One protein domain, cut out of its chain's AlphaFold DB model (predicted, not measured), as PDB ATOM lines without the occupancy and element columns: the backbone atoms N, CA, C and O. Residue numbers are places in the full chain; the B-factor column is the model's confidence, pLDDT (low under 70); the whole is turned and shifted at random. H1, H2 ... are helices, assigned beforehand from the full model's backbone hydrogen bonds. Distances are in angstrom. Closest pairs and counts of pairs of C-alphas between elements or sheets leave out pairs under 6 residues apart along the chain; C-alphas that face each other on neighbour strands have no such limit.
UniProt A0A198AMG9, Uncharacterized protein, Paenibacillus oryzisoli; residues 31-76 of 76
ATOM      1  N   ASP A  31      16.293  26.289 -24.163       89.88
ATOM      2  CA  ASP A  31      17.226  25.156 -24.227       89.88
ATOM      3  C   ASP A  31      18.267  25.318 -25.351       89.88
ATOM      4  O   ASP A  31      19.454  25.073 -25.138       89.88
ATOM      5  N   ASP A  32      17.848  25.827 -26.515       88.12
ATOM      6  CA  ASP A  32      18.734  26.108 -27.652       88.12
ATOM      7  C   ASP A  32      19.816  27.153 -27.332       88.12
ATOM      8  O   ASP A  32      20.917  27.078 -27.885       88.12
ATOM      9  N   ASP A  33      19.556  28.097 -26.423       87.06
ATOM     10  CA  ASP A  33      20.537  29.105 -26.009       87.06
ATOM     11  C   ASP A  33      21.671  28.467 -25.191       87.06
ATOM     12  O   ASP A  33      22.843  28.795 -25.379       87.06
ATOM     13  N   PHE A  34      21.353  27.463 -24.362       85.88
ATOM     14  CA  PHE A  34      22.355  26.679 -23.628       85.88
ATOM     15  C   PHE A  34      23.200  25.781 -24.546       85.88
ATOM     16  O   PHE A  34      24.303  25.383 -24.173       85.88
ATOM     17  N   PHE A  35      22.722  25.447 -25.746       82.75
ATOM     18  CA  PHE A  35      23.492  24.665 -26.720       82.75
ATOM     19  C   PHE A  35      24.305  25.524 -27.685       82.75
ATOM     20  O   PHE A  35      25.317  25.059 -28.218       82.75
ATOM     21  N   ASN A  36      23.914  26.784 -27.864       78.50
ATOM     22  CA  ASN A  36      24.531  27.726 -28.789       78.50
ATOM     23  C   ASN A  36      25.411  28.771 -28.083       78.50
ATOM     24  O   ASN A  36      25.445  29.939 -28.473       78.50
ATOM     25  N   PHE A  37      26.226  28.333 -27.112       69.44
ATOM     26  CA  PHE A  37      27.243  29.173 -26.452       69.44
ATOM     27  C   PHE A  37      28.263  29.819 -27.409       69.44
ATOM     28  O   PHE A  37      29.052  30.657 -26.985       69.44
ATOM     29  N   SER A  38      28.280  29.459 -28.697       57.69
ATOM     30  CA  SER A  38      29.156  30.061 -29.711       57.69
ATOM     31  C   SER A  38      28.928  31.564 -29.925       57.69
ATOM     32  O   SER A  38      29.775  32.212 -30.534       57.69
ATOM     33  N   ARG A  39      27.828  32.131 -29.406       52.69
ATOM     34  CA  ARG A  39      27.537  33.579 -29.395       52.69
ATOM     35  C   ARG A  39      28.015  34.304 -28.131       52.69
ATOM     36  O   ARG A  39      27.511  35.377 -27.834       52.69
ATOM     37  N   TYR A  40      28.938  33.685 -27.397       61.09
ATOM     38  CA  TYR A  40      29.477  34.117 -26.113       61.09
ATOM     39  C   TYR A  40      29.607  35.640 -25.975       61.09
ATOM     40  O   TYR A  40      30.466  36.262 -26.600       61.09
ATOM     41  N   ASP A  41      28.747  36.202 -25.130       58.88
ATOM     42  CA  ASP A  41      28.914  37.533 -24.570       58.88
ATOM     43  C   ASP A  41      29.650  37.374 -23.234       58.88
ATOM     44  O   ASP A  41      29.184  36.681 -22.322       58.88
ATOM     45  N   GLU A  42      30.848  37.952 -23.137       59.50
ATOM     46  CA  GLU A  42      31.713  37.858 -21.957       59.50
ATOM     47  C   GLU A  42      31.099  38.517 -20.712       59.50
ATOM     48  O   GLU A  42      31.618  38.326 -19.612       59.50
ATOM     49  N   GLU A  43      29.999  39.255 -20.838       68.06
ATOM     50  CA  GLU A  43      29.478  40.099 -19.762       68.06
ATOM     51  C   GLU A  43      28.692  39.351 -18.660       68.06
ATOM     52  O   GLU A  43      28.607  39.858 -17.540       68.06
ATOM     53  N   SER A  44      28.195  38.120 -18.886       79.62
ATOM     54  CA  SER A  44      27.496  37.334 -17.841       79.62
ATOM     55  C   SER A  44      28.406  36.322 -17.134       79.62
ATOM     56  O   SER A  44      28.977  35.406 -17.737       79.62
ATOM     57  N   ALA A  45      28.488  36.436 -15.804       85.25
ATOM     58  CA  ALA A  45      29.221  35.496 -14.959       85.25
ATOM     59  C   ALA A  45      28.595  34.087 -14.976       85.25
ATOM     60  O   ALA A  45      29.318  33.086 -14.987       85.25
ATOM     61  N   GLU A  46      27.266  33.996 -15.018       86.62
ATOM     62  CA  GLU A  46      26.515  32.744 -15.093       86.62
ATOM     63  C   GLU A  46      26.776  32.023 -16.412       86.62
ATOM     64  O   GLU A  46      27.152  30.851 -16.397       86.62
ATOM     65  N   ALA A  47      26.656  32.721 -17.546       84.62
ATOM     66  CA  ALA A  47      26.909  32.137 -18.862       84.62
ATOM     67  C   ALA A  47      28.354  31.624 -18.981       84.62
ATOM     68  O   ALA A  47      28.584  30.513 -19.467       84.62
ATOM     69  N   ARG A  48      29.328  32.374 -18.446       86.06
ATOM     70  CA  ARG A  48      30.736  31.954 -18.367       86.06
ATOM     71  C   ARG A  48      30.917  30.676 -17.555       86.06
ATOM     72  O   ARG A  48      31.614  29.757 -17.993       86.06
ATOM     73  N   LEU A  49      30.284  30.594 -16.386       89.31
ATOM     74  CA  LEU A  49      30.338  29.399 -15.549       89.31
ATOM     75  C   LEU A  49      29.759  28.180 -16.283       89.31
ATOM     76  O   LEU A  49      30.386  27.116 -16.297       89.31
ATOM     77  N   LEU A  50      28.594  28.337 -16.916       90.06
ATOM     78  CA  LEU A  50      27.945  27.256 -17.653       90.06
ATOM     79  C   LEU A  50      28.770  26.818 -18.864       90.06
ATOM     80  O   LEU A  50      28.908  25.618 -19.079       90.06
ATOM     81  N   TYR A  51      29.396  27.746 -19.592       88.19
ATOM     82  CA  TYR A  51      30.290  27.419 -20.704       88.19
ATOM     83  C   TYR A  51      31.476  26.551 -20.259       88.19
ATOM     84  O   TYR A  51      31.772  25.519 -20.869       88.19
ATOM     85  N   HIS A  52      32.145  26.923 -19.164       89.12
ATOM     86  CA  HIS A  52      33.253  26.128 -18.632       89.12
ATOM     87  C   HIS A  52      32.801  24.743 -18.159       89.12
ATOM     88  O   HIS A  52      33.511  23.757 -18.377       89.12
ATOM     89  N   TYR A  53      31.623  24.647 -17.540       90.94
ATOM     90  CA  TYR A  53      31.067  23.358 -17.139       90.94
ATOM     91  C   TYR A  53      30.693  22.502 -18.353       90.94
ATOM     92  O   TYR A  53      31.089  21.339 -18.411       90.94
ATOM     93  N   PHE A  54      30.023  23.081 -19.353       89.69
ATOM     94  CA  PHE A  54      29.681  22.443 -20.624       89.69
ATOM     95  C   PHE A  54      30.917  21.876 -21.328       89.69
ATOM     96  O   PHE A  54      30.899  20.724 -21.758       89.69
ATOM     97  N   ARG A  55      32.015  22.641 -21.399       88.44
ATOM     98  CA  ARG A  55      33.259  22.210 -22.058       88.44
ATOM     99  C   ARG A  55      33.817  20.909 -21.474       88.44
ATOM    100  O   ARG A  55      34.344  20.089 -22.219       88.44
ATOM    101  N   ASN A  56      33.695  20.730 -20.159       89.62
ATOM    102  CA  ASN A  56      34.238  19.577 -19.441       89.62
ATOM    103  C   ASN A  56      33.210  18.448 -19.241       89.62
ATOM    104  O   ASN A  56      33.593  17.290 -19.131       89.62
ATOM    105  N   ASN A  57      31.913  18.769 -19.212       90.69
ATOM    106  CA  ASN A  57      30.829  17.852 -18.838       90.69
ATOM    107  C   ASN A  57      29.693  17.852 -19.871       90.69
ATOM    108  O   ASN A  57      28.517  17.803 -19.513       90.69
ATOM    109  N   ARG A  58      30.031  17.923 -21.164       89.50
ATOM    110  CA  ARG A  58      29.082  18.157 -22.269       89.50
ATOM    111  C   ARG A  58      27.845  17.260 -22.240       89.50
ATOM    112  O   ARG A  58      26.740  17.752 -22.435       89.50
ATOM    113  N   VAL A  59      28.025  15.960 -21.996       89.81
ATOM    114  CA  VAL A  59      26.918  14.986 -21.964       89.81
ATOM    115  C   VAL A  59      26.003  15.238 -20.765       89.81
ATOM    116  O   VAL A  59      24.794  15.359 -20.939       89.81
ATOM    117  N   THR A  60      26.574  15.379 -19.565       91.25
ATOM    118  CA  THR A  60      25.833  15.680 -18.330       91.25
ATOM    119  C   THR A  60      25.083  17.001 -18.442       91.25
ATOM    120  O   THR A  60      23.912  17.077 -18.083       91.25
ATOM    121  N   PHE A  61      25.735  18.027 -18.991       91.19
ATOM    122  CA  PHE A  61      25.137  19.337 -19.206       91.19
ATOM    123  C   PHE A  61      23.963  19.269 -20.186       91.19
ATOM    124  O   PHE A  61      22.877  19.738 -19.867       91.19
ATOM    125  N   ALA A  62      24.137  18.617 -21.338       91.06
ATOM    126  CA  ALA A  62      23.061  18.467 -22.313       91.06
ATOM    127  C   ALA A  62      21.872  17.680 -21.753       91.06
ATOM    128  O   ALA A  62      20.721  18.072 -21.939       91.06
ATOM    129  N   ALA A  63      22.148  16.606 -21.011       90.38
ATOM    130  CA  ALA A  63      21.112  15.849 -20.333       90.38
ATOM    131  C   ALA A  63      20.371  16.696 -19.284       90.38
ATOM    132  O   ALA A  63      19.177  16.486 -19.106       90.38
ATOM    133  N   ALA A  64      21.050  17.632 -18.607       91.44
ATOM    134  CA  ALA A  64      20.454  18.502 -17.591       91.44
ATOM    135  C   ALA A  64      19.643  19.656 -18.198       91.44
ATOM    136  O   ALA A  64      18.713  20.152 -17.574       91.44
ATOM    137  N   VAL A  65      19.985  20.094 -19.409       90.69
ATOM    138  CA  VAL A  65      19.180  21.077 -20.145       90.69
ATOM    139  C   VAL A  65      17.876  20.432 -20.628       90.69
ATOM    140  O   VAL A  65      16.812  20.963 -20.339       90.69
ATOM    141  N   ILE A  66      17.959  19.270 -21.295       87.56
ATOM    142  CA  ILE A  66      16.816  18.614 -21.969       87.56
ATOM    143  C   ILE A  66      15.899  17.867 -20.989       87.56
ATOM    144  O   ILE A  66      14.688  17.799 -21.189       87.56
ATOM    145  N   ASN A  67      16.470  17.253 -19.948       84.12
ATOM    146  CA  ASN A  67      15.729  16.454 -18.972       84.12
ATOM    147  C   ASN A  67      15.722  17.127 -17.594       84.12
ATOM    148  O   ASN A  67      16.397  18.118 -17.338       84.12
ATOM    149  N   SER A  68      15.011  16.522 -16.644       82.44
ATOM    150  CA  SER A  68      15.159  16.874 -15.230       82.44
ATOM    151  C   SER A  68      16.527  16.446 -14.685       82.44
ATOM    152  O   SER A  68      16.951  15.317 -14.934       82.44
ATOM    153  N   TYR A  69      17.155  17.285 -13.863       89.25
ATOM    154  CA  TYR A  69      18.409  16.995 -13.161       89.25
ATOM    155  C   TYR A  69      18.221  16.918 -11.640       89.25
ATOM    156  O   TYR A  69      17.219  17.373 -11.087       89.25
ATOM    157  N   SER A  70      19.219  16.354 -10.967       89.31
ATOM    158  CA  SER A  70      19.388  16.398  -9.514       89.31
ATOM    159  C   SER A  70      20.545  17.333  -9.163       89.31
ATOM    160  O   SER A  70      21.484  17.480  -9.943       89.31
ATOM    161  N   VAL A  71      20.503  17.957  -7.989       88.94
ATOM    162  CA  VAL A  71      21.560  18.872  -7.536       88.94
ATOM    163  C   VAL A  71      22.485  18.160  -6.550       88.94
ATOM    164  O   VAL A  71      22.005  17.558  -5.587       88.94
ATOM    165  N   GLU A  72      23.802  18.238  -6.764       86.19
ATOM    166  CA  GLU A  72      24.805  17.717  -5.824       86.19
ATOM    167  C   GLU A  72      24.556  18.262  -4.413       86.19
ATOM    168  O   GLU A  72      24.375  19.464  -4.214       86.19
ATOM    169  N   GLY A  73      24.528  17.373  -3.420       67.69
ATOM    170  CA  GLY A  73      24.341  17.756  -2.019       67.69
ATOM    171  C   GLY A  73      22.906  18.111  -1.614       67.69
ATOM    172  O   GLY A  73      22.673  18.340  -0.434       67.69
ATOM    173  N   LYS A  74      21.929  18.097  -2.534       55.16
ATOM    174  CA  LYS A  74      20.495  18.070  -2.196       55.16
ATOM    175  C   LYS A  74      19.935  16.663  -2.412       55.16
ATOM    176  O   LYS A  74      19.101  16.433  -3.284       55.16
ATOM    177  N   GLN A  75      20.414  15.708  -1.618       42.47
ATOM    178  CA  GLN A  75      19.560  14.590  -1.220       42.47
ATOM    179  C   GLN A  75      18.795  15.066   0.014       42.47
ATOM    180  O   GLN A  75      19.439  15.435   0.987       42.47
ATOM    181  N   GLN A  76      17.471  15.158  -0.145       43.75
ATOM    182  CA  GLN A  76      16.409  15.332   0.861       43.75
ATOM    183  C   GLN A  76      16.809  15.794   2.267       43.75
ATOM    184  O   GLN A  76      17.442  15.008   3.001       43.75
TER     185      GLN A  76
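Overview. This is residues 31 to 76 of the 76 residues of an uncharacterized protein of Paenibacillus oryzisoli (UniProt A0A198AMG9). Look first at the longest helix, H2, which meets H3 at a tight turn to make a corner, while the short H1 packs on H3 and lies near H2. From this small body of helices the tail, residues 70 to 76, sticks out, and so do residues 41 to 46. The printed part has 46 residues with three named helices, in the order H1, H2, H3, and no named strand; the class is all helix. It is only just loose, close to compact, with a radius of gyration of the C-alphas of 11.6 A, and elongated, spanning 36 by 19 by 17 A.

Arrangement. Start at H2, residues 45 to 56, and go to H3, residues 58 to 66: they only just touch, with 3 pairs of C-alphas within 8 A, only at the corner by their tight link, H2 with residues 53 to 54 alone. Their closest C-alphas, those of Phe 54 and Phe 61, are 5.7 A apart. Their lines stand at a steep tilt of 55 degrees, and they run opposite ways. Next find H1, residues 31 to 35, which touches H3; the closest C-alphas, those of Asp 31 and Val 65, are 6.1 A apart. H1 and H2 are near each other, with 6 pairs of C-alphas within 10 A. In H1 and H3 every O i to N i+4 pair is within hydrogen-bond range; in H2, 7 of 8 are.

Along the chain. Find C-alpha 45 at (29.221, 35.496, -14.959); from there H2 runs 17.3 A to C-alpha 56. H3 measures 12.3 A and ends at C-alpha 66, (16.816, 18.614, -21.969). H1 begins at C-alpha 31, (17.226, 25.156, -24.227), and measures 6.8 A.

Size, cuts and confidence. The two C-alphas farthest apart, those of Arg 39 and Gln 76, lie 37.0 A from each other. The printed part has no cut, and no link is long. Mean pLDDT of the printed part is 80.7; look for values under 70 at residues 37 to 43 and 73 to 76.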